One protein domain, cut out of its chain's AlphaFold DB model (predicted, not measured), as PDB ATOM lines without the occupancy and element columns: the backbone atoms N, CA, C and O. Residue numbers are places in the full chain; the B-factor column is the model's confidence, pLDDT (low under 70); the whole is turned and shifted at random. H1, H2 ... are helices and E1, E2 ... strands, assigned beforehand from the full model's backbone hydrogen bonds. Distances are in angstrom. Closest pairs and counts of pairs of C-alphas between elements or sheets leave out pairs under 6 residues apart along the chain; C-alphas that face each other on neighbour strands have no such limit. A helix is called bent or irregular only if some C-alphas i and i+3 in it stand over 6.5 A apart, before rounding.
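Overview. This is residues 67 to 94, 110 to 214 and 229 to 264 of the 265 residues of an uncharacterized protein of Mycoplasma bovirhinis (UniProt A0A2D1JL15). Two sheets stand roughly face to face in the middle of the domain, a larger one of four strands and a strongly twisted one of three. Helices H2, H3, H4 and H5 cover the far face of the larger sheet, H6 covers the far face of the smaller one, and H1 lies beside its edge strand E4. The printed part has 169 residues, in the order H1 E1 H2 E2 H3 H4 H5 E3 E4 E5 E6 E7 H6; the class is mixed, helices and strands. The sheets run E1 E6 E3 E2, antiparallel, and E4 E5 E7, mixed. The whole is compact, with a radius of gyration of the C-alphas of 17.3 A and spans of 51 by 37 by 28 A.

Arrangement. The largest sheet holds E1, residues 86 to 89, E6, 229 to 235, E3, 183 to 189, and E2, 131 to 133. N 87 and O 231 are 2.9 A apart, N 186 and O 232 2.9 A, and N 133 and O 185 2.8 A, within hydrogen-bond range. H2, residues 110 to 121, H3, 136 to 149, H4, 159 to 170, and H5, 176 to 182, are on one face, two layers, helices over a sheet. H3 touches H4, about perpendicular at 79 degrees; the closest C-alphas, of Ile 144 and Glu 159, are 6.2 A apart. H2 touches H3 with residues 119 to 120 alone. H5 lies over E3 at a height of 7.3 A. The other sheet holds E4, residues 194 to 201, E5, 204 to 210, and E7, 239 to 245. E4 and E5 form an antiparallel hairpin, with N 195 and O 208 3.1 A apart; E5 and E7 are parallel, with N 205 and O 239 2.8 A apart. H6, residues 248 to 262, is on this sheet at a height of 9.6 A, again two layers. H1, residues 67 to 82, is on it too, over none of its strands, and only just touches H6, with 3 pairs of C-alphas within 8 A. Every O i to N i+4 pair is within hydrogen-bond range in H1 and H4; in H2 6 of 8 are, in H3 8 of 10, in H5 2 of 3, in H6 8 of 11.

Along the chain. H1 is 22.2 A long and begins at C-alpha 67, (176.477, 121.949, 302.409). H6, 20.1 A, ends at C-alpha 262, (181.793, 139.329, 287.380). E3 is 20.0 A long, E6 19.9 A and E4 19.5 A. H2 is irregular, with C-alphas 117 and 120 7.1 A apart, and H6 only just, with C-alphas 257 and 260 6.9 A apart.

Size, cuts and confidence. The C-alphas farthest apart, of Asn 155 and Lys 264, are 52.3 A apart. Residues 95 to 109 and 215 to 228 are not printed; the gaps are 15.7 A and 25.8 A. Of the links printed whole, none is long. The mean pLDDT of the printed part is 73.8, with 70 residues under 70, among them 190 to 202.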
ATOM      1  N   ASN A  67     177.212 121.780 303.664       62.03
ATOM      2  CA  ASN A  67     176.477 121.949 302.409       62.03
ATOM      3  C   ASN A  67     175.165 122.723 302.620       62.03
ATOM      4  O   ASN A  67     174.833 123.592 301.821       62.03
ATOM      5  N   GLN A  68     174.436 122.492 303.716       64.81
ATOM      6  CA  GLN A  68     173.220 123.256 304.033       64.81
ATOM      7  C   GLN A  68     173.493 124.741 304.323       64.81
ATOM      8  O   GLN A  68     172.724 125.602 303.888       64.81
ATOM      9  N   GLU A  69     174.567 125.061 305.046       69.19
ATOM     10  CA  GLU A  69     174.949 126.449 305.337       69.19
ATOM     11  C   GLU A  69     175.398 127.189 304.070       69.19
ATOM     12  O   GLU A  69     174.988 128.331 303.842       69.19
ATOM     13  N   GLU A  70     176.163 126.526 303.202       68.50
ATOM     14  CA  GLU A  70     176.583 127.081 301.915       68.50
ATOM     15  C   GLU A  70     175.395 127.272 300.958       68.50
ATOM     16  O   GLU A  70     175.254 128.346 300.365       68.50
ATOM     17  N   HIS A  71     174.475 126.298 300.892       68.06
ATOM     18  CA  HIS A  71     173.197 126.434 300.184       68.06
ATOM     19  C   HIS A  71     172.429 127.668 300.639       68.06
ATOM     20  O   HIS A  71     172.002 128.483 299.819       68.06
ATOM     21  N   LYS A  72     172.259 127.817 301.957       68.06
ATOM     22  CA  LYS A  72     171.529 128.940 302.541       68.06
ATOM     23  C   LYS A  72     172.210 130.266 302.223       68.06
ATOM     24  O   LYS A  72     171.514 131.234 301.923       68.06
ATOM     25  N   LYS A  73     173.543 130.323 302.270       75.19
ATOM     26  CA  LYS A  73     174.314 131.531 301.958       75.19
ATOM     27  C   LYS A  73     174.128 131.954 300.503       75.19
ATOM     28  O   LYS A  73     173.736 133.096 300.279       75.19
ATOM     29  N   ILE A  74     174.364 131.039 299.557       69.75
ATOM     30  CA  ILE A  74     174.190 131.303 298.123       69.75
ATOM     31  C   ILE A  74     172.743 131.735 297.878       69.75
ATOM     32  O   ILE A  74     172.516 132.850 297.433       69.75
ATOM     33  N   SER A  75     171.753 130.942 298.299       67.31
ATOM     34  CA  SER A  75     170.334 131.289 298.135       67.31
ATOM     35  C   SER A  75     169.980 132.665 298.714       67.31
ATOM     36  O   SER A  75     169.339 133.455 298.033       67.31
ATOM     37  N   THR A  76     170.446 132.999 299.920       70.75
ATOM     38  CA  THR A  76     170.156 134.301 300.546       70.75
ATOM     39  C   THR A  76     170.745 135.467 299.754       70.75
ATOM     40  O   THR A  76     170.104 136.509 299.633       70.75
ATOM     41  N   GLU A  77     171.976 135.335 299.254       73.75
ATOM     42  CA  GLU A  77     172.609 136.388 298.455       73.75
ATOM     43  C   GLU A  77     171.858 136.609 297.140       73.75
ATOM     44  O   GLU A  77     171.569 137.745 296.772       73.75
ATOM     45  N   LEU A  78     171.456 135.516 296.499       69.19
ATOM     46  CA  LEU A  78     170.671 135.538 295.273       69.19
ATOM     47  C   LEU A  78     169.296 136.195 295.471       69.19
ATOM     48  O   LEU A  78     168.946 137.109 294.729       69.19
ATOM     49  N   THR A  79     168.560 135.821 296.522       67.75
ATOM     50  CA  THR A  79     167.251 136.416 296.845       67.75
ATOM     51  C   THR A  79     167.347 137.909 297.180       67.75
ATOM     52  O   THR A  79     166.436 138.680 296.878       67.75
ATOM     53  N   LYS A  80     168.446 138.358 297.801       72.19
ATOM     54  CA  LYS A  80     168.656 139.791 298.067       72.19
ATOM     55  C   LYS A  80     168.816 140.596 296.781       72.19
ATOM     56  O   LYS A  80     168.271 141.689 296.689       72.19
ATOM     57  N   GLU A  81     169.551 140.067 295.807       68.56
ATOM     58  CA  GLU A  81     169.716 140.716 294.503       68.56
ATOM     59  C   GLU A  81     168.418 140.706 293.697       68.56
ATOM     60  O   GLU A  81     168.059 141.706 293.079       68.56
ATOM     61  N   GLU A  82     167.678 139.600 293.748       68.94
ATOM     62  CA  GLU A  82     166.365 139.448 293.124       68.94
ATOM     63  C   GLU A  82     165.384 140.557 293.530       68.94
ATOM     64  O   GLU A  82     164.728 141.154 292.669       68.94
ATOM     65  N   ALA A  83     165.334 140.891 294.822       69.69
ATOM     66  CA  ALA A  83     164.432 141.904 295.368       69.69
ATOM     67  C   ALA A  83     164.618 143.310 294.757       69.69
ATOM     68  O   ALA A  83     163.718 144.147 294.849       69.69
ATOM     69  N   ASN A  84     165.757 143.579 294.111       69.75
ATOM     70  CA  ASN A  84     166.010 144.852 293.432       69.75
ATOM     71  C   ASN A  84     165.259 144.981 292.099       69.75
ATOM     72  O   ASN A  84     165.029 146.098 291.633       69.75
ATOM     73  N   TYR A  85     164.869 143.863 291.484       69.06
ATOM     74  CA  TYR A  85     164.328 143.832 290.119       69.06
ATOM     75  C   TYR A  85     162.907 143.286 290.049       69.06
ATOM     76  O   TYR A  85     162.208 143.501 289.057       69.06
ATOM     77  N   VAL A  86     162.488 142.566 291.086       67.12
ATOM     78  CA  VAL A  86     161.290 141.736 291.049       67.12
ATOM     79  C   VAL A  86     160.258 142.256 292.025       67.12
ATOM     80  O   VAL A  86     160.539 142.505 293.194       67.12
ATOM     81  N   THR A  87     159.035 142.398 291.528       73.38
ATOM     82  CA  THR A  87     157.856 142.583 292.369       73.38
ATOM     83  C   THR A  87     157.026 141.310 292.313       73.38
ATOM     84  O   THR A  87     156.686 140.820 291.235       73.38
ATOM     85  N   GLU A  88     156.715 140.757 293.480       67.12
ATOM     86  CA  GLU A  88     155.934 139.532 293.621       67.12
ATOM     87  C   GLU A  88     154.552 139.884 294.158       67.12
ATOM     88  O   GLU A  88     154.429 140.572 295.172       67.12
ATOM     89  N   SER A  89     153.500 139.426 293.483       64.81
ATOM     90  CA  SER A  89     152.133 139.636 293.957       64.81
ATOM     91  C   SER A  89     151.173 138.616 293.356       64.81
ATOM     92  O   SER A  89     151.442 138.011 292.312       64.81
ATOM     93  N   SER A  90     150.029 138.417 294.004       61.53
ATOM     94  CA  SER A  90     148.900 137.713 293.402       61.53
ATOM     95  C   SER A  90     148.100 138.693 292.547       61.53
ATOM     96  O   SER A  90     147.765 139.787 293.003       61.53
ATOM     97  N   PHE A  91     147.754 138.305 291.316       67.12
ATOM     98  CA  PHE A  91     146.899 139.129 290.460       67.12
ATOM     99  C   PHE A  91     145.430 138.892 290.808       67.12
ATOM    100  O   PHE A  91     144.640 138.375 290.021       67.12
ATOM    101  N   LEU A  92     145.081 139.206 292.053       64.38
ATOM    102  CA  LEU A  92     143.721 139.133 292.555       64.38
ATOM    103  C   LEU A  92     143.206 140.552 292.790       64.38
ATOM    104  O   LEU A  92     143.897 141.353 293.429       64.38
ATOM    105  N   PRO A  93     141.993 140.884 292.316       55.75
ATOM    106  CA  PRO A  93     141.390 142.150 292.665       55.75
ATOM    107  C   PRO A  93     141.204 142.193 294.186       55.75
ATOM    108  O   PRO A  93     140.866 141.171 294.798       55.75
ATOM    109  N   PRO A  94     141.417 143.355 294.829       53.81
ATOM    110  CA  PRO A  94     141.078 143.505 296.232       53.81
ATOM    111  C   PRO A  94     139.605 143.133 296.386       53.81
ATOM    112  O   PRO A  94     138.764 143.587 295.604       53.81
ATOM    113  N   ARG A 110     138.595 128.987 297.694       51.25
ATOM    114  CA  ARG A 110     139.107 127.974 296.741       51.25
ATOM    115  C   ARG A 110     138.851 128.345 295.267       51.25
ATOM    116  O   ARG A 110     139.554 127.862 294.384       51.25
ATOM    117  N   ILE A 111     137.842 129.180 295.010       53.28
ATOM    118  CA  ILE A 111     137.511 129.715 293.684       53.28
ATOM    119  C   ILE A 111     138.560 130.753 293.262       53.28
ATOM    120  O   ILE A 111     139.111 130.624 292.176       53.28
ATOM    121  N   GLU A 112     138.926 131.692 294.138       54.62
ATOM    122  CA  GLU A 112     139.961 132.712 293.882       54.62
ATOM    123  C   GLU A 112     141.323 132.092 293.537       54.62
ATOM    124  O   GLU A 112     142.013 132.554 292.628       54.62
ATOM    125  N   ASN A 113     141.689 130.993 294.200       56.66
ATOM    126  CA  ASN A 113     142.969 130.332 293.940       56.66
ATOM    127  C   ASN A 113     142.994 129.647 292.565       56.66
ATOM    128  O   ASN A 113     143.993 129.747 291.852       56.66
ATOM    129  N   LYS A 114     141.872 129.043 292.142       58.03
ATOM    130  CA  LYS A 114     141.704 128.509 290.777       58.03
ATOM    131  C   LYS A 114     141.725 129.621 289.724       58.03
ATOM    132  O   LYS A 114     142.318 129.453 288.660       58.03
ATOM    133  N   THR A 115     141.112 130.758 290.026       61.84
ATOM    134  CA  THR A 115     141.067 131.933 289.151       61.84
ATOM    135  C   THR A 115     142.459 132.507 288.903       61.84
ATOM    136  O   THR A 115     142.861 132.662 287.753       61.84
ATOM    137  N   ASN A 116     143.231 132.758 289.960       65.12
ATOM    138  CA  ASN A 116     144.571 133.325 289.830       65.12
ATOM    139  C   ASN A 116     145.554 132.361 289.147       65.12
ATOM    140  O   ASN A 116     146.405 132.799 288.379       65.12
ATOM    141  N   SER A 117     145.401 131.043 289.355       64.38
ATOM    142  CA  SER A 117     146.172 130.063 288.582       64.38
ATOM    143  C   SER A 117     145.857 130.128 287.092       64.38
ATOM    144  O   SER A 117     146.759 130.029 286.278       64.38
ATOM    145  N   LYS A 118     144.598 130.347 286.711       66.38
ATOM    146  CA  LYS A 118     144.175 130.317 285.305       66.38
ATOM    147  C   LYS A 118     144.494 131.589 284.531       66.38
ATOM    148  O   LYS A 118     144.563 131.524 283.309       66.38
ATOM    149  N   PHE A 119     144.728 132.705 285.226       72.81
ATOM    150  CA  PHE A 119     144.846 134.032 284.615       72.81
ATOM    151  C   PHE A 119     145.838 134.080 283.440       72.81
ATOM    152  O   PHE A 119     145.531 134.646 282.395       72.81
ATOM    153  N   PHE A 120     146.996 133.431 283.584       70.06
ATOM    154  CA  PHE A 120     148.015 133.352 282.533       70.06
ATOM    155  C   PHE A 120     148.210 131.940 281.943       70.06
ATOM    156  O   PHE A 120     148.969 131.795 280.988       70.06
ATOM    157  N   ILE A 121     147.545 130.905 282.479       60.72
ATOM    158  CA  ILE A 121     147.752 129.494 282.087       60.72
ATOM    159  C   ILE A 121     146.911 129.085 280.867       60.72
ATOM    160  O   ILE A 121     147.404 128.339 280.027       60.72
ATOM    161  N   ASP A 122     145.681 129.589 280.718       53.81
ATOM    162  CA  ASP A 122     144.736 129.113 279.688       53.81
ATOM    163  C   ASP A 122     144.987 129.718 278.270       53.81
ATOM    164  O   ASP A 122     144.127 129.628 277.401       53.81
ATOM    165  N   ASN A 123     146.145 130.345 278.008       50.12
ATOM    166  CA  ASN A 123     146.420 131.109 276.771       50.12
ATOM    167  C   ASN A 123     147.268 130.397 275.699       50.12
ATOM    168  O   ASN A 123     147.895 131.076 274.891       50.12
ATOM    169  N   ASP A 124     147.325 129.061 275.669       42.28
ATOM    170  CA  ASP A 124     148.110 128.318 274.661       42.28
ATOM    171  C   ASP A 124     149.562 128.826 274.511       42.28
ATOM    172  O   ASP A 124     150.170 128.750 273.441       42.28
ATOM    173  N   PHE A 125     150.159 129.336 275.597       46.31
ATOM    174  CA  PHE A 125     151.585 129.642 275.639       46.31
ATOM    175  C   PHE A 125     152.365 128.325 275.661       46.31
ATOM    176  O   PHE A 125     152.837 127.852 276.696       46.31
ATOM    177  N   ILE A 126     152.501 127.715 274.488       39.03
ATOM    178  CA  ILE A 126     153.428 126.621 274.232       39.03
ATOM    179  C   ILE A 126     154.838 127.226 274.228       39.03
ATOM    180  O   ILE A 126     155.384 127.528 273.175       39.03
ATOM    181  N   SER A 127     155.400 127.481 275.415       43.22
ATOM    182  CA  SER A 127     156.841 127.425 275.733       43.22
ATOM    183  C   SER A 127     157.093 127.996 277.145       43.22
ATOM    184  O   SER A 127     156.605 129.076 277.471       43.22
ATOM    185  N   PRO A 128     157.867 127.314 278.012       51.56
ATOM    186  CA  PRO A 128     157.833 127.453 279.475       51.56
ATOM    187  C   PRO A 128     158.644 128.638 280.033       51.56
ATOM    188  O   PRO A 128     159.247 128.511 281.107       51.56
ATOM    189  N   GLN A 129     158.742 129.749 279.301       66.81
ATOM    190  CA  GLN A 129     159.732 130.788 279.587       66.81
ATOM    191  C   GLN A 129     159.117 132.000 280.296       66.81
ATOM    192  O   GLN A 129     159.205 132.040 281.519       66.81
ATOM    193  N   PHE A 130     158.478 132.947 279.597       78.12
ATOM    194  CA  PHE A 130     157.951 134.190 280.194       78.12
ATOM    195  C   PHE A 130     156.823 134.784 279.344       78.12
ATOM    196  O   PHE A 130     156.828 134.627 278.125       78.12
ATOM    197  N   ILE A 131     155.922 135.553 279.959       84.62
ATOM    198  CA  ILE A 131     155.053 136.497 279.243       84.62
ATOM    199  C   ILE A 131     155.793 137.828 279.144       84.62
ATOM    200  O   ILE A 131     156.134 138.416 280.168       84.62
ATOM    201  N   LYS A 132     156.029 138.306 277.916       89.19
ATOM    202  CA  LYS A 132     156.678 139.594 277.639       89.19
ATOM    203  C   LYS A 132     155.652 140.642 277.200       89.19
ATOM    204  O   LYS A 132     154.999 140.500 276.163       89.19
ATOM    205  N   ILE A 133     155.567 141.736 277.945       92.06
ATOM    206  CA  ILE A 133     154.795 142.926 277.587       92.06
ATOM    207  C   ILE A 133     155.788 144.021 277.207       92.06
ATOM    208  O   ILE A 133     156.486 144.549 278.066       92.06
ATOM    209  N   SER A 134     155.850 144.340 275.916       93.62
ATOM    210  CA  SER A 134     156.766 145.343 275.350       93.62
ATOM    211  C   SER A 134     156.044 146.527 274.706       93.62
ATOM    212  O   SER A 134     156.663 147.406 274.110       93.62
ATOM    213  N   SER A 135     154.712 146.524 274.753       95.56
ATOM    214  CA  SER A 135     153.866 147.521 274.108       95.56
ATOM    215  C   SER A 135     152.502 147.604 274.790       95.56
ATOM    216  O   SER A 135     152.070 146.679 275.486       95.56
ATOM    217  N   LYS A 136     151.791 148.709 274.542       96.00
ATOM    218  CA  LYS A 136     150.391 148.884 274.953       96.00
ATOM    219  C   LYS A 136     149.481 147.789 274.389       96.00
ATOM    220  O   LYS A 136     148.578 147.330 275.079       96.00
ATOM    221  N   GLU A 137     149.736 147.346 273.163       94.44
ATOM    222  CA  GLU A 137     148.987 146.258 272.534       94.44
ATOM    223  C   GLU A 137     149.182 144.936 273.288       94.44
ATOM    224  O   GLU A 137     148.199 144.287 273.644       94.44
ATOM    225  N   ASN A 138     150.425 144.583 273.639       92.62
ATOM    226  CA  ASN A 138     150.701 143.399 274.455       92.62
ATOM    227  C   ASN A 138     149.999 143.495 275.814       92.62
ATOM    228  O   ASN A 138     149.453 142.504 276.292       92.62
ATOM    229  N   PHE A 139     150.001 144.678 276.435       94.38
ATOM    230  CA  PHE A 139     149.352 144.876 277.729       94.38
ATOM    231  C   PHE A 139     147.843 144.637 277.628       94.38
ATOM    232  O   PHE A 139     147.274 143.876 278.410       94.38
ATOM    233  N   ASN A 140     147.201 145.221 276.618       92.44
ATOM    234  CA  ASN A 140     145.775 145.032 276.381       92.44
ATOM    235  C   ASN A 140     145.438 143.560 276.105       92.44
ATOM    236  O   ASN A 140     144.476 143.032 276.661       92.44
ATOM    237  N   ASN A 141     146.258 142.871 275.312       88.69
ATOM    238  CA  ASN A 141     146.025 141.475 274.955       88.69
ATOM    239  C   ASN A 141     146.251 140.515 276.134       88.69
ATOM    240  O   ASN A 141     145.462 139.593 276.332       88.69
ATOM    241  N   TYR A 142     147.299 140.722 276.935       87.25
ATOM    242  CA  TYR A 142     147.686 139.779 277.990       87.25
ATOM    243  C   TYR A 142     147.120 140.100 279.371       87.25
ATOM    244  O   TYR A 142     147.010 139.195 280.196       87.25
ATOM    245  N   ILE A 143     146.765 141.354 279.646       89.25
ATOM    246  CA  ILE A 143     146.241 141.769 280.952       89.25
ATOM    247  C   ILE A 143     144.753 142.075 280.846       89.25
ATOM    248  O   ILE A 143     143.946 141.395 281.478       89.25
ATOM    249  N   ILE A 144     144.372 143.044 280.010       90.25
ATOM    250  CA  ILE A 144     142.980 143.509 279.927       90.25
ATOM    251  C   ILE A 144     142.060 142.414 279.379       90.25
ATOM    252  O   ILE A 144     141.067 142.058 280.013       90.25
ATOM    253  N   ALA A 145     142.392 141.840 278.220       87.06
ATOM    254  CA  ALA A 145     141.550 140.831 277.587       87.06
ATOM    255  C   ALA A 145     141.456 139.549 278.427       87.06
ATOM    256  O   ALA A 145     140.395 138.929 278.476       87.06
ATOM    257  N   ASN A 146     142.530 139.167 279.125       82.94
ATOM    258  CA  ASN A 146     142.512 138.016 280.026       82.94
ATOM    259  C   ASN A 146     141.666 138.268 281.270       82.94
ATOM    260  O   ASN A 146     140.851 137.417 281.609       82.94
ATOM    261  N   ALA A 147     141.775 139.444 281.893       82.62
ATOM    262  CA  ALA A 147     140.903 139.809 283.006       82.62
ATOM    263  C   ALA A 147     139.425 139.708 282.609       82.62
ATOM    264  O   ALA A 147     138.658 139.045 283.295       82.62
ATOM    265  N   LYS A 148     139.041 140.227 281.440       82.56
ATOM    266  CA  LYS A 148     137.650 140.161 280.956       82.56
ATOM    267  C   LYS A 148     137.137 138.737 280.681       82.56
ATOM    268  O   LYS A 148     135.929 138.523 280.694       82.56
ATOM    269  N   LYS A 149     138.022 137.764 280.429       79.25
ATOM    270  CA  LYS A 149     137.657 136.349 280.191       79.25
ATOM    271  C   LYS A 149     137.486 135.542 281.478       79.25
ATOM    272  O   LYS A 149     136.884 134.471 281.451       79.25
ATOM    273  N   VAL A 150     138.065 135.997 282.587       72.56
ATOM    274  CA  VAL A 150     138.122 135.221 283.826       72.56
ATOM    275  C   VAL A 150     136.861 135.492 284.665       72.56
ATOM    276  O   VAL A 150     136.655 136.632 285.074       72.56
ATOM    277  N   PRO A 151     136.050 134.472 285.022       66.12
ATOM    278  CA  PRO A 151     134.757 134.673 285.695       66.12
ATOM    279  C   PRO A 151     134.808 135.509 286.985       66.12
ATOM    280  O   PRO A 151     133.925 136.308 287.276       66.12
ATOM    281  N   SER A 152     135.876 135.400 287.782       65.75
ATOM    282  CA  SER A 152     136.000 136.206 289.014       65.75
ATOM    283  C   SER A 152     136.265 137.697 288.772       65.75
ATOM    284  O   SER A 152     136.212 138.479 289.718       65.75
ATOM    285  N   PHE A 153     136.535 138.090 287.528       66.56
ATOM    286  CA  PHE A 153     136.683 139.470 287.074       66.56
ATOM    287  C   PHE A 153     135.458 139.946 286.278       66.56
ATOM    288  O   PHE A 153     135.502 141.030 285.713       66.56
ATOM    289  N   GLU A 154     134.335 139.216 286.274       65.44
ATOM    290  CA  GLU A 154     133.102 139.612 285.561       65.44
ATOM    291  C   GLU A 154     132.617 141.030 285.909       65.44
ATOM    292  O   GLU A 154     132.006 141.700 285.080       65.44
ATOM    293  N   ASN A 155     132.929 141.515 287.114       64.00
ATOM    294  CA  ASN A 155     132.589 142.867 287.565       64.00
ATOM    295  C   ASN A 155     133.639 143.938 287.220       64.00
ATOM    296  O   ASN A 155     133.375 145.116 287.438       64.00
ATOM    297  N   PHE A 156     134.815 143.546 286.728       69.12
ATOM    298  CA  PHE A 156     135.876 144.429 286.242       69.12
ATOM    299  C   PHE A 156     135.769 144.519 284.717       69.12
ATOM    300  O   PHE A 156     136.494 143.856 283.979       69.12
ATOM    301  N   GLN A 157     134.804 145.306 284.242       71.25
ATOM    302  CA  GLN A 157     134.620 145.562 282.808       71.25
ATOM    303  C   GLN A 157     135.402 146.793 282.332       71.25
ATOM    304  O   GLN A 157     135.677 146.921 281.135       71.25
ATOM    305  N   ASP A 158     135.780 147.671 283.263       85.44
ATOM    306  CA  ASP A 158     136.550 148.874 282.975       85.44
ATOM    307  C   ASP A 158     138.040 148.544 282.795       85.44
ATOM    308  O   ASP A 158     138.702 147.981 283.671       85.44
ATOM    309  N   GLU A 159     138.574 148.902 281.628       90.62
ATOM    310  CA  GLU A 159     139.984 148.718 281.286       90.62
ATOM    311  C   GLU A 159     140.899 149.580 282.156       90.62
ATOM    312  O   GLU A 159     142.013 149.156 282.473       90.62
ATOM    313  N   LEU A 160     140.425 150.761 282.567       91.12
ATOM    314  CA  LEU A 160     141.171 151.655 283.441       91.12
ATOM    315  C   LEU A 160     141.333 151.036 284.832       91.12
ATOM    316  O   LEU A 160     142.447 150.998 285.348       91.12
ATOM    317  N   GLU A 161     140.268 150.461 285.396       88.94
ATOM    318  CA  GLU A 161     140.327 149.788 286.700       88.94
ATOM    319  C   GLU A 161     141.286 148.587 286.688       88.94
ATOM    320  O   GLU A 161     142.055 148.386 287.632       88.94
ATOM    321  N   ILE A 162     141.285 147.787 285.613       88.94
ATOM    322  CA  ILE A 162     142.207 146.647 285.474       88.94
ATOM    323  C   ILE A 162     143.659 147.137 285.359       88.94
ATOM    324  O   ILE A 162     144.559 146.557 285.975       88.94
ATOM    325  N   LYS A 163     143.894 148.210 284.592       92.88
ATOM    326  CA  LYS A 163     145.213 148.842 284.464       92.88
ATOM    327  C   LYS A 163     145.721 149.331 285.820       92.88
ATOM    328  O   LYS A 163     146.809 148.937 286.233       92.88
ATOM    329  N   GLU A 164     144.928 150.122 286.535       91.00
ATOM    330  CA  GLU A 164     145.298 150.670 287.844       91.00
ATOM    331  C   GLU A 164     145.559 149.568 288.877       91.00
ATOM    332  O   GLU A 164     146.481 149.664 289.693       91.00
ATOM    333  N   LEU A 165     144.788 148.477 288.823       87.25
ATOM    334  CA  LEU A 165     145.018 147.306 289.658       87.25
ATOM    335  C   LEU A 165     146.389 146.673 289.375       87.25
ATOM    336  O   LEU A 165     147.137 146.398 290.314       87.25
ATOM    337  N   PHE A 166     146.742 146.470 288.104       90.25
ATOM    338  CA  PHE A 166     148.058 145.951 287.720       90.25
ATOM    339  C   PHE A 166     149.193 146.853 288.192       90.25
ATOM    340  O   PHE A 166     150.167 146.379 288.781       90.25
ATOM    341  N   GLU A 167     149.045 148.158 288.007       91.88
ATOM    342  CA  GLU A 167     150.041 149.143 288.418       91.88
ATOM    343  C   GLU A 167     150.243 149.147 289.930       91.88
ATOM    344  O   GLU A 167     151.375 149.167 290.419       91.88
ATOM    345  N   LYS A 168     149.151 149.061 290.689       87.44
ATOM    346  CA  LYS A 168     149.194 148.969 292.146       87.44
ATOM    347  C   LYS A 168     149.874 147.688 292.625       87.44
ATOM    348  O   LYS A 168     150.661 147.745 293.566       87.44
ATOM    349  N   LEU A 169     149.565 146.546 292.007       84.44
ATOM    350  CA  LEU A 169     150.071 145.245 292.448       84.44
ATOM    351  C   LEU A 169     151.535 145.010 292.069       84.44
ATOM    352  O   LEU A 169     152.272 144.442 292.871       84.44
ATOM    353  N   TYR A 170     151.955 145.441 290.878       87.25
ATOM    354  CA  TYR A 170     153.259 145.068 290.322       87.25
ATOM    355  C   TYR A 170     154.194 146.237 290.044       87.25
ATOM    356  O   TYR A 170     155.405 146.042 289.987       87.25
ATOM    357  N   LEU A 171     153.667 147.450 289.879       87.69
ATOM    358  CA  LEU A 171     154.446 148.603 289.411       87.69
ATOM    359  C   LEU A 171     154.545 149.722 290.451       87.69
ATOM    360  O   LEU A 171     155.006 150.817 290.130       87.69
ATOM    361  N   LYS A 172     154.139 149.464 291.703       87.19
ATOM    362  CA  LYS A 172     154.131 150.452 292.798       87.19
ATOM    363  C   LYS A 172     153.389 151.740 292.395       87.19
ATOM    364  O   LYS A 172     153.868 152.840 292.657       87.19
ATOM    365  N   SER A 173     152.247 151.581 291.721       88.00
ATOM    366  CA  SER A 173     151.389 152.666 291.216       88.00
ATOM    367  C   SER A 173     152.035 153.580 290.165       88.00
ATOM    368  O   SER A 173     151.590 154.709 289.974       88.00
ATOM    369  N   LYS A 174     153.079 153.114 289.470       90.19
ATOM    370  CA  LYS A 174     153.600 153.788 288.274       90.19
ATOM    371  C   LYS A 174     152.749 153.446 287.054       90.19
ATOM    372  O   LYS A 174     152.337 152.300 286.913       90.19
ATOM    373  N   ASP A 175     152.578 154.417 286.159       95.62
ATOM    374  CA  ASP A 175     151.863 154.212 284.899       95.62
ATOM    375  C   ASP A 175     152.587 153.188 284.005       95.62
ATOM    376  O   ASP A 175     153.779 153.325 283.703       95.62
ATOM    377  N   VAL A 176     151.862 152.150 283.591       95.94
ATOM    378  CA  VAL A 176     152.397 151.037 282.810       95.94
ATOM    379  C   VAL A 176     152.799 151.467 281.406       95.94
ATOM    380  O   VAL A 176     153.775 150.946 280.874       95.94
ATOM    381  N   PHE A 177     152.105 152.428 280.797       96.56
ATOM    382  CA  PHE A 177     152.436 152.872 279.447       96.56
ATOM    383  C   PHE A 177     153.709 153.711 279.443       96.56
ATOM    384  O   PHE A 177     154.553 153.475 278.584       96.56
ATOM    385  N   ASN A 178     153.911 154.556 280.454       95.69
ATOM    386  CA  ASN A 178     155.179 155.261 280.660       95.69
ATOM    387  C   ASN A 178     156.342 154.281 280.895       95.69
ATOM    388  O   ASN A 178     157.437 154.463 280.368       95.69
ATOM    389  N   ILE A 179     156.122 153.206 281.665       93.31
ATOM    390  CA  ILE A 179     157.133 152.149 281.852       93.31
ATOM    391  C   ILE A 179     157.491 151.498 280.512       93.31
ATOM    392  O   ILE A 179     158.672 151.342 280.202       93.31
ATOM    393  N   LEU A 180     156.482 151.177 279.700       95.62
ATOM    394  CA  LEU A 180     156.650 150.515 278.407       95.62
ATOM    395  C   LEU A 180     157.330 151.384 277.340       95.62
ATOM    396  O   LEU A 180     157.672 150.873 276.273       95.62
ATOM    397  N   GLU A 181     157.573 152.670 277.593       94.31
ATOM    398  CA  GLU A 181     158.396 153.499 276.706       94.31
ATOM    399  C   GLU A 181     159.858 153.038 276.722       94.31
ATOM    400  O   GLU A 181     160.479 152.915 275.662       94.31
ATOM    401  N   SER A 182     160.380 152.687 277.901       88.94
ATOM    402  CA  SER A 182     161.809 152.419 278.127       88.94
ATOM    403  C   SER A 182     162.128 150.999 278.599       88.94
ATOM    404  O   SER A 182     163.257 150.545 278.422       88.94
ATOM    405  N   LEU A 183     161.148 150.285 279.155       91.00
ATOM    406  CA  LEU A 183     161.323 148.959 279.738       91.00
ATOM    407  C   LEU A 183     160.341 147.955 279.126       91.00
ATOM    408  O   LEU A 183     159.253 148.310 278.678       91.00
ATOM    409  N   ASP A 184     160.723 146.688 279.164       91.56
ATOM    410  CA  ASP A 184     159.860 145.539 278.951       91.56
ATOM    411  C   ASP A 184     159.460 144.932 280.303       91.56
ATOM    412  O   ASP A 184     160.234 144.924 281.266       91.56
ATOM    413  N   ILE A 185     158.241 144.400 280.366       91.19
ATOM    414  CA  ILE A 185     157.698 143.732 281.551       91.19
ATOM    415  C   ILE A 185     157.676 142.229 281.294       91.19
ATOM    416  O   ILE A 185     157.085 141.768 280.317       91.19
ATOM    417  N   TYR A 186     158.283 141.464 282.196       87.25
ATOM    418  CA  TYR A 186     158.324 140.006 282.139       87.25
ATOM    419  C   TYR A 186     157.533 139.410 283.296       87.25
ATOM    420  O   TYR A 186     157.773 139.764 284.449       87.25
ATOM    421  N   ILE A 187     156.604 138.501 282.988       85.19
ATOM    422  CA  ILE A 187     155.723 137.847 283.962       85.19
ATOM    423  C   ILE A 187     155.905 136.331 283.894       85.19
ATOM    424  O   ILE A 187     155.926 135.748 282.809       85.19
ATOM    425  N   PHE A 188     156.022 135.679 285.046       78.62
ATOM    426  CA  PHE A 188     156.103 134.220 285.154       78.62
ATOM    427  C   PHE A 188     155.605 133.757 286.528       78.62
ATOM    428  O   PHE A 188     155.582 134.547 287.479       78.62
ATOM    429  N   PRO A 189     155.159 132.495 286.650       74.25
ATOM    430  CA  PRO A 189     154.674 131.990 287.924       74.25
ATOM    431  C   PRO A 189     155.843 131.852 288.899       74.25
ATOM    432  O   PRO A 189     156.918 131.378 288.533       74.25
ATOM    433  N   TYR A 190     155.628 132.231 290.153       69.38
ATOM    434  CA  TYR A 190     156.505 131.841 291.241       69.38
ATOM    435  C   TYR A 190     156.284 130.365 291.548       69.38
ATOM    436  O   TYR A 190     155.161 129.909 291.771       69.38
ATOM    437  N   THR A 191     157.383 129.634 291.618       61.03
ATOM    438  CA  THR A 191     157.446 128.357 292.314       61.03
ATOM    439  C   THR A 191     158.576 128.480 293.325       61.03
ATOM    440  O   THR A 191     159.545 129.197 293.069       61.03
ATOM    441  N   GLU A 192     158.489 127.781 294.457       54.81
ATOM    442  CA  GLU A 192     159.579 127.724 295.453       54.81
ATOM    443  C   GLU A 192     160.908 127.202 294.855       54.81
ATOM    444  O   GLU A 192     161.955 127.256 295.492       54.81
ATOM    445  N   GLU A 193     160.871 126.700 293.616       52.78
ATOM    446  CA  GLU A 193     161.991 126.194 292.826       52.78
ATOM    447  C   GLU A 193     162.627 127.249 291.896       52.78
ATOM    448  O   GLU A 193     163.591 126.941 291.189       52.78
ATOM    449  N   HIS A 194     162.104 128.479 291.849       52.31
ATOM    450  CA  HIS A 194     162.648 129.567 291.034       52.31
ATOM    451  C   HIS A 194     163.420 130.564 291.895       52.31
ATOM    452  O   HIS A 194     162.819 131.353 292.620       52.31
ATOM    453  N   ASN A 195     164.746 130.561 291.762       52.41
ATOM    454  CA  ASN A 195     165.587 131.647 292.258       52.41
ATOM    455  C   ASN A 195     165.931 132.537 291.064       52.41
ATOM    456  O   ASN A 195     166.465 132.058 290.061       52.41
ATOM    457  N   LEU A 196     165.610 133.824 291.132       51.22
ATOM    458  CA  LEU A 196     166.031 134.754 290.089       51.22
ATOM    459  C   LEU A 196     167.392 135.292 290.453       51.22
ATOM    460  O   LEU A 196     167.645 135.658 291.595       51.22
ATOM    461  N   ILE A 197     168.276 135.353 289.472       52.84
ATOM    462  CA  ILE A 197     169.571 135.974 289.678       52.84
ATOM    463  C   ILE A 197     169.834 136.805 288.447       52.84
ATOM    464  O   ILE A 197     170.043 136.289 287.350       52.84
ATOM    465  N   LYS A 198     169.847 138.118 288.636       51.50
ATOM    466  CA  LYS A 198     170.412 138.991 287.627       51.50
ATOM    467  C   LYS A 198     171.897 138.657 287.485       51.50
ATOM    468  O   LYS A 198     172.656 138.739 288.445       51.50
ATOM    469  N   MET A 199     172.305 138.377 286.257       54.88
ATOM    470  CA  MET A 199     173.657 138.653 285.800       54.88
ATOM    471  C   MET A 199     173.532 139.441 284.516       54.88
ATOM    472  O   MET A 199     173.166 138.857 283.504       54.88
ATOM    473  N   GLU A 200     173.832 140.739 284.552       53.75
ATOM    474  CA  GLU A 200     174.151 141.471 283.326       53.75
ATOM    475  C   GLU A 200     175.464 140.902 282.780       53.75
ATOM    476  O   GLU A 200     176.559 141.362 283.079       53.75
ATOM    477  N   LEU A 201     175.340 139.832 282.007       55.22
ATOM    478  CA  LEU A 201     176.385 139.317 281.143       55.22
ATOM    479  C   LEU A 201     175.923 139.603 279.727       55.22
ATOM    480  O   LEU A 201     175.002 138.948 279.246       55.22
ATOM    481  N   ASN A 202     176.540 140.579 279.065       64.62
ATOM    482  CA  ASN A 202     176.294 140.858 277.648       64.62
ATOM    483  C   ASN A 202     174.795 141.044 277.316       64.62
ATOM    484  O   ASN A 202     174.274 140.367 276.431       64.62
ATOM    485  N   ASN A 203     174.091 141.919 278.043       71.75
ATOM    486  CA  ASN A 203     172.660 142.202 277.848       71.75
ATOM    487  C   ASN A 203     171.727 140.988 278.032       71.75
ATOM    488  O   ASN A 203     170.670 140.907 277.407       71.75
ATOM    489  N   MET A 204     172.084 140.032 278.889       71.94
ATOM    490  CA  MET A 204     171.206 138.916 279.253       71.94
ATOM    491  C   MET A 204     170.701 139.031 280.691       71.94
ATOM    492  O   MET A 204     171.366 139.592 281.555       71.94
ATOM    493  N   PHE A 205     169.515 138.486 280.949       76.44
ATOM    494  CA  PHE A 205     168.944 138.302 282.278       76.44
ATOM    495  C   PHE A 205     168.562 136.837 282.443       76.44
ATOM    496  O   PHE A 205     167.844 136.284 281.610       76.44
ATOM    497  N   PHE A 206     169.023 136.204 283.517       74.38
ATOM    498  CA  PHE A 206     168.812 134.781 283.730       74.38
ATOM    499  C   PHE A 206     167.786 134.522 284.832       74.38
ATOM    500  O   PHE A 206     167.835 135.085 285.923       74.38
ATOM    501  N   VAL A 207     166.846 133.631 284.541       72.81
ATOM    502  CA  VAL A 207     165.880 133.121 285.516       72.81
ATOM    503  C   VAL A 207     166.184 131.661 285.759       72.81
ATOM    504  O   VAL A 207     166.101 130.858 284.828       72.81
ATOM    505  N   PHE A 208     166.529 131.314 286.994       70.31
ATOM    506  CA  PHE A 208     166.952 129.964 287.324       70.31
ATOM    507  C   PHE A 208     165.799 129.153 287.888       70.31
ATOM    508  O   PHE A 208     165.086 129.581 288.791       70.31
ATOM    509  N   GLN A 209     165.632 127.948 287.355       69.81
ATOM    510  CA  GLN A 209     164.768 126.923 287.917       69.81
ATOM    511  C   GLN A 209     165.626 125.760 288.395       69.81
ATOM    512  O   GLN A 209     166.386 125.198 287.611       69.81
ATOM    513  N   ILE A 210     165.450 125.360 289.648       59.84
ATOM    514  CA  ILE A 210     166.061 124.154 290.198       59.84
ATOM    515  C   ILE A 210     165.042 123.030 290.076       59.84
ATOM    516  O   ILE A 210     164.066 123.009 290.819       59.84
ATOM    517  N   ARG A 211     165.239 122.076 289.161       57.91
ATOM    518  CA  ARG A 211     164.455 120.835 289.229       57.91
ATOM    519  C   ARG A 211     164.923 120.071 290.458       57.91
ATOM    520  O   ARG A 211     166.104 119.762 290.574       57.91
ATOM    521  N   ASN A 212     164.011 119.820 291.391       50.88
ATOM    522  CA  ASN A 212     164.312 119.147 292.649       50.88
ATOM    523  C   ASN A 212     165.118 117.851 292.440       50.88
ATOM    524  O   ASN A 212     164.634 116.900 291.827       50.88
ATOM    525  N   ILE A 213     166.315 117.801 293.030       47.66
ATOM    526  CA  ILE A 213     167.019 116.558 293.341       47.66
ATOM    527  C   ILE A 213     166.387 116.019 294.628       47.66
ATOM    528  O   ILE A 213     166.502 116.648 295.678       47.66
ATOM    529  N   ASN A 214     165.739 114.861 294.573       38.41
ATOM    530  CA  ASN A 214     165.485 114.005 295.739       38.41
ATOM    531  C   ASN A 214     164.806 114.633 296.970       38.41
ATOM    532  O   ASN A 214     165.024 114.169 298.091       38.41
ATOM    533  N   TRP A 229     152.557 135.513 291.074       78.00
ATOM    534  CA  TRP A 229     153.209 135.876 289.820       78.00
ATOM    535  C   TRP A 229     154.340 136.850 290.121       78.00
ATOM    536  O   TRP A 229     154.187 137.773 290.927       78.00
ATOM    537  N   LYS A 230     155.484 136.629 289.481       79.06
ATOM    538  CA  LYS A 230     156.634 137.525 289.548       79.06
ATOM    539  C   LYS A 230     156.622 138.434 288.338       79.06
ATOM    540  O   LYS A 230     156.427 137.960 287.220       79.06
ATOM    541  N   VAL A 231     156.842 139.720 288.580       84.38
ATOM    542  CA  VAL A 231     156.970 140.743 287.547       84.38
ATOM    543  C   VAL A 231     158.349 141.372 287.631       84.38
ATOM    544  O   VAL A 231     158.767 141.823 288.697       84.38
ATOM    545  N   ILE A 232     159.042 141.404 286.495       84.44
ATOM    546  CA  ILE A 232     160.362 142.019 286.346       84.44
ATOM    547  C   ILE A 232     160.273 143.121 285.306       84.44
ATOM    548  O   ILE A 232     159.653 142.937 284.257       84.44
ATOM    549  N   LEU A 233     160.920 144.244 285.598       87.00
ATOM    550  CA  LEU A 233     161.101 145.349 284.667       87.00
ATOM    551  C   LEU A 233     162.543 145.347 284.169       87.00
ATOM    552  O   LEU A 233     163.465 145.417 284.982       87.00
ATOM    553  N   LEU A 234     162.739 145.272 282.855       84.62
ATOM    554  CA  LEU A 234     164.068 145.220 282.245       84.62
ATOM    555  C   LEU A 234     164.166 146.188 281.063       84.62
ATOM    556  O   LEU A 234     163.180 146.355 280.353       84.62
ATOM    557  N   PRO A 235     165.328 146.815 280.818       87.00
ATOM    558  CA  PRO A 235     165.590 147.529 279.571       87.00
ATOM    559  C   PRO A 235     165.297 146.676 278.329       87.00
ATOM    560  O   PRO A 235     165.478 145.458 278.335       87.00
ATOM    561  N   LYS A 236     164.837 147.326 277.257       87.19
ATOM    562  CA  LYS A 236     164.358 146.657 276.031       87.19
ATOM    563  C   LYS A 236     165.425 145.878 275.263       87.19
ATOM    564  O   LYS A 236     165.097 145.005 274.463       87.19
ATOM    565  N   ASP A 237     166.690 146.211 275.473       84.56
ATOM    566  CA  ASP A 237     167.842 145.539 274.879       84.56
ATOM    567  C   ASP A 237     168.289 144.302 275.672       84.56
ATOM    568  O   ASP A 237     169.157 143.563 275.205       84.56
ATOM    569  N   ILE A 238     167.676 144.033 276.833       81.69
ATOM    570  CA  ILE A 238     167.973 142.850 277.639       81.69
ATOM    571  C   ILE A 238     167.190 141.627 277.150       81.69
ATOM    572  O   ILE A 238     165.962 141.610 277.053       81.69
ATOM    573  N   THR A 239     167.922 140.540 276.920       81.88
ATOM    574  CA  THR A 239     167.365 139.228 276.589       81.88
ATOM    575  C   THR A 239     167.153 138.402 277.851       81.88
ATOM    576  O   THR A 239     168.099 138.108 278.577       81.88
ATOM    577  N   VAL A 240     165.920 137.962 278.099       78.38
ATOM    578  CA  VAL A 240     165.596 137.113 279.254       78.38
ATOM    579  C   VAL A 240     165.679 135.644 278.869       78.38
ATOM    580  O   VAL A 240     165.000 135.199 277.946       78.38
ATOM    581  N   THR A 241     166.486 134.882 279.602       76.75
ATOM    582  CA  THR A 241     166.696 133.452 279.382       76.75
ATOM    583  C   THR A 241     166.350 132.667 280.634       76.75
ATOM    584  O   THR A 241     166.851 132.940 281.725       76.75
ATOM    585  N   LYS A 242     165.528 131.631 280.474       75.31
ATOM    586  CA  LYS A 242     165.299 130.653 281.534       75.31
ATOM    587  C   LYS A 242     166.411 129.612 281.507       75.31
ATOM    588  O   LYS A 242     166.580 128.928 280.500       75.31
ATOM    589  N   GLN A 243     167.131 129.463 282.609       73.25
ATOM    590  CA  GLN A 243     168.074 128.371 282.808       73.25
ATOM    591  C   GLN A 243     167.505 127.372 283.803       73.25
ATOM    592  O   GLN A 243     166.987 127.732 284.858       73.25
ATOM    593  N   ILE A 244     167.572 126.098 283.439       71.31
ATOM    594  CA  ILE A 244     167.099 125.008 284.278       71.31
ATOM    595  C   ILE A 244     168.324 124.245 284.748       71.31
ATOM    596  O   ILE A 244     169.059 123.692 283.932       71.31
ATOM    597  N   TYR A 245     168.509 124.208 286.057       68.94
ATOM    598  CA  TYR A 245     169.523 123.400 286.702       68.94
ATOM    599  C   TYR A 245     168.903 122.133 287.257       68.94
ATOM    600  O   TYR A 245     167.805 122.144 287.821       68.94
ATOM    601  N   ASN A 246     169.623 121.031 287.074       67.81
ATOM    602  CA  ASN A 246     169.204 119.732 287.575       67.81
ATOM    603  C   ASN A 246     169.660 119.530 289.014       67.81
ATOM    604  O   ASN A 246     169.163 118.625 289.673       67.81
ATOM    605  N   SER A 247     170.599 120.350 289.494       70.50
ATOM    606  CA  SER A 247     171.112 120.258 290.845       70.50
ATOM    607  C   SER A 247     171.534 121.593 291.449       70.50
ATOM    608  O   SER A 247     171.794 122.568 290.748       70.50
ATOM    609  N   PHE A 248     171.644 121.628 292.780       71.81
ATOM    610  CA  PHE A 248     172.303 122.736 293.461       71.81
ATOM    611  C   PHE A 248     173.794 122.815 293.110       71.81
ATOM    612  O   PHE A 248     174.328 123.915 293.034       71.81
ATOM    613  N   GLU A 249     174.463 121.690 292.847       76.25
ATOM    614  CA  GLU A 249     175.874 121.704 292.439       76.25
ATOM    615  C   GLU A 249     176.078 122.440 291.111       76.25
ATOM    616  O   GLU A 249     177.036 123.198 290.977       76.25
ATOM    617  N   ASP A 250     175.137 122.321 290.169       75.19
ATOM    618  CA  ASP A 250     175.174 123.099 288.924       75.19
ATOM    619  C   ASP A 250     175.088 124.609 289.206       75.19
ATOM    620  O   ASP A 250     175.815 125.405 288.608       75.19
ATOM    621  N   ILE A 251     174.246 125.003 290.169       74.38
ATOM    622  CA  ILE A 251     174.099 126.401 290.602       74.38
ATOM    623  C   ILE A 251     175.352 126.881 291.308       74.38
ATOM    624  O   ILE A 251     175.817 127.980 291.033       74.38
ATOM    625  N   LYS A 252     175.903 126.080 292.219       77.00
ATOM    626  CA  LYS A 252     177.121 126.407 292.959       77.00
ATOM    627  C   LYS A 252     178.296 126.579 292.007       77.00
ATOM    628  O   LYS A 252     179.048 127.542 292.136       77.00
ATOM    629  N   LYS A 253     178.428 125.684 291.028       82.75
ATOM    630  CA  LYS A 253     179.435 125.790 289.976       82.75
ATOM    631  C   LYS A 253     179.257 127.079 289.183       82.75
ATOM    632  O   LYS A 253     180.186 127.872 289.110       82.75
ATOM    633  N   TRP A 254     178.057 127.341 288.668       80.50
ATOM    634  CA  TRP A 254     177.757 128.595 287.974       80.50
ATOM    635  C   TRP A 254     178.043 129.833 288.843       80.50
ATOM    636  O   TRP A 254     178.635 130.805 288.379       80.50
ATOM    637  N   TYR A 255     177.680 129.786 290.123       78.19
ATOM    638  CA  TYR A 255     177.869 130.881 291.067       78.19
ATOM    639  C   TYR A 255     179.353 131.211 291.260       78.19
ATOM    640  O   TYR A 255     179.757 132.374 291.232       78.19
ATOM    641  N   ASN A 256     180.184 130.186 291.425       83.12
ATOM    642  CA  ASN A 256     181.615 130.358 291.642       83.12
ATOM    643  C   ASN A 256     182.370 130.692 290.352       83.12
ATOM    644  O   ASN A 256     183.247 131.555 290.374       83.12
ATOM    645  N   ASP A 257     182.022 130.037 289.245       83.81
ATOM    646  CA  ASP A 257     182.763 130.131 287.985       83.81
ATOM    647  C   ASP A 257     182.363 131.364 287.166       83.81
ATOM    648  O   ASP A 257     183.167 131.884 286.394       83.81
ATOM    649  N   ILE A 258     181.118 131.831 287.314       76.75
ATOM    650  CA  ILE A 258     180.537 132.887 286.476       76.75
ATOM    651  C   ILE A 258     180.121 134.094 287.321       76.75
ATOM    652  O   ILE A 258     180.579 135.204 287.058       76.75
ATOM    653  N   TYR A 259     179.310 133.905 288.366       74.75
ATOM    654  CA  TYR A 259     178.748 135.027 289.133       74.75
ATOM    655  C   TYR A 259     179.787 135.805 289.950       74.75
ATOM    656  O   TYR A 259     179.982 137.002 289.731       74.75
ATOM    657  N   LEU A 260     180.495 135.145 290.869       77.94
ATOM    658  CA  LEU A 260     181.461 135.811 291.748       77.94
ATOM    659  C   LEU A 260     182.572 136.578 291.002       77.94
ATOM    660  O   LEU A 260     182.915 137.672 291.457       77.94
ATOM    661  N   PRO A 261     183.146 136.070 289.892       79.31
ATOM    662  CA  PRO A 261     184.143 136.809 289.123       79.31
ATOM    663  C   PRO A 261     183.608 138.121 288.545       79.31
ATOM    664  O   PRO A 261     184.278 139.142 288.662       79.31
ATOM    665  N   THR A 262     182.389 138.124 287.996       70.12
ATOM    666  CA  THR A 262     181.793 139.329 287.380       70.12
ATOM    667  C   THR A 262     181.429 140.427 288.378       70.12
ATOM    668  O   THR A 262     181.365 141.590 288.004       70.12
ATOM    669  N   LYS A 263     181.225 140.092 289.659       68.75
ATOM    670  CA  LYS A 263     180.987 141.089 290.717       68.75
ATOM    671  C   LYS A 263     182.248 141.852 291.137       68.75
ATOM    672  O   LYS A 263     182.138 142.854 291.838       68.75
ATOM    673  N   LYS A 264     183.438 141.336 290.809       63.66
ATOM    674  CA  LYS A 264     184.731 141.916 291.216       63.66
ATOM    675  C   LYS A 264     185.327 142.869 290.176       63.66
ATOM    676  O   LYS A 264     186.326 143.517 290.482       63.66
TER     677      LYS A 264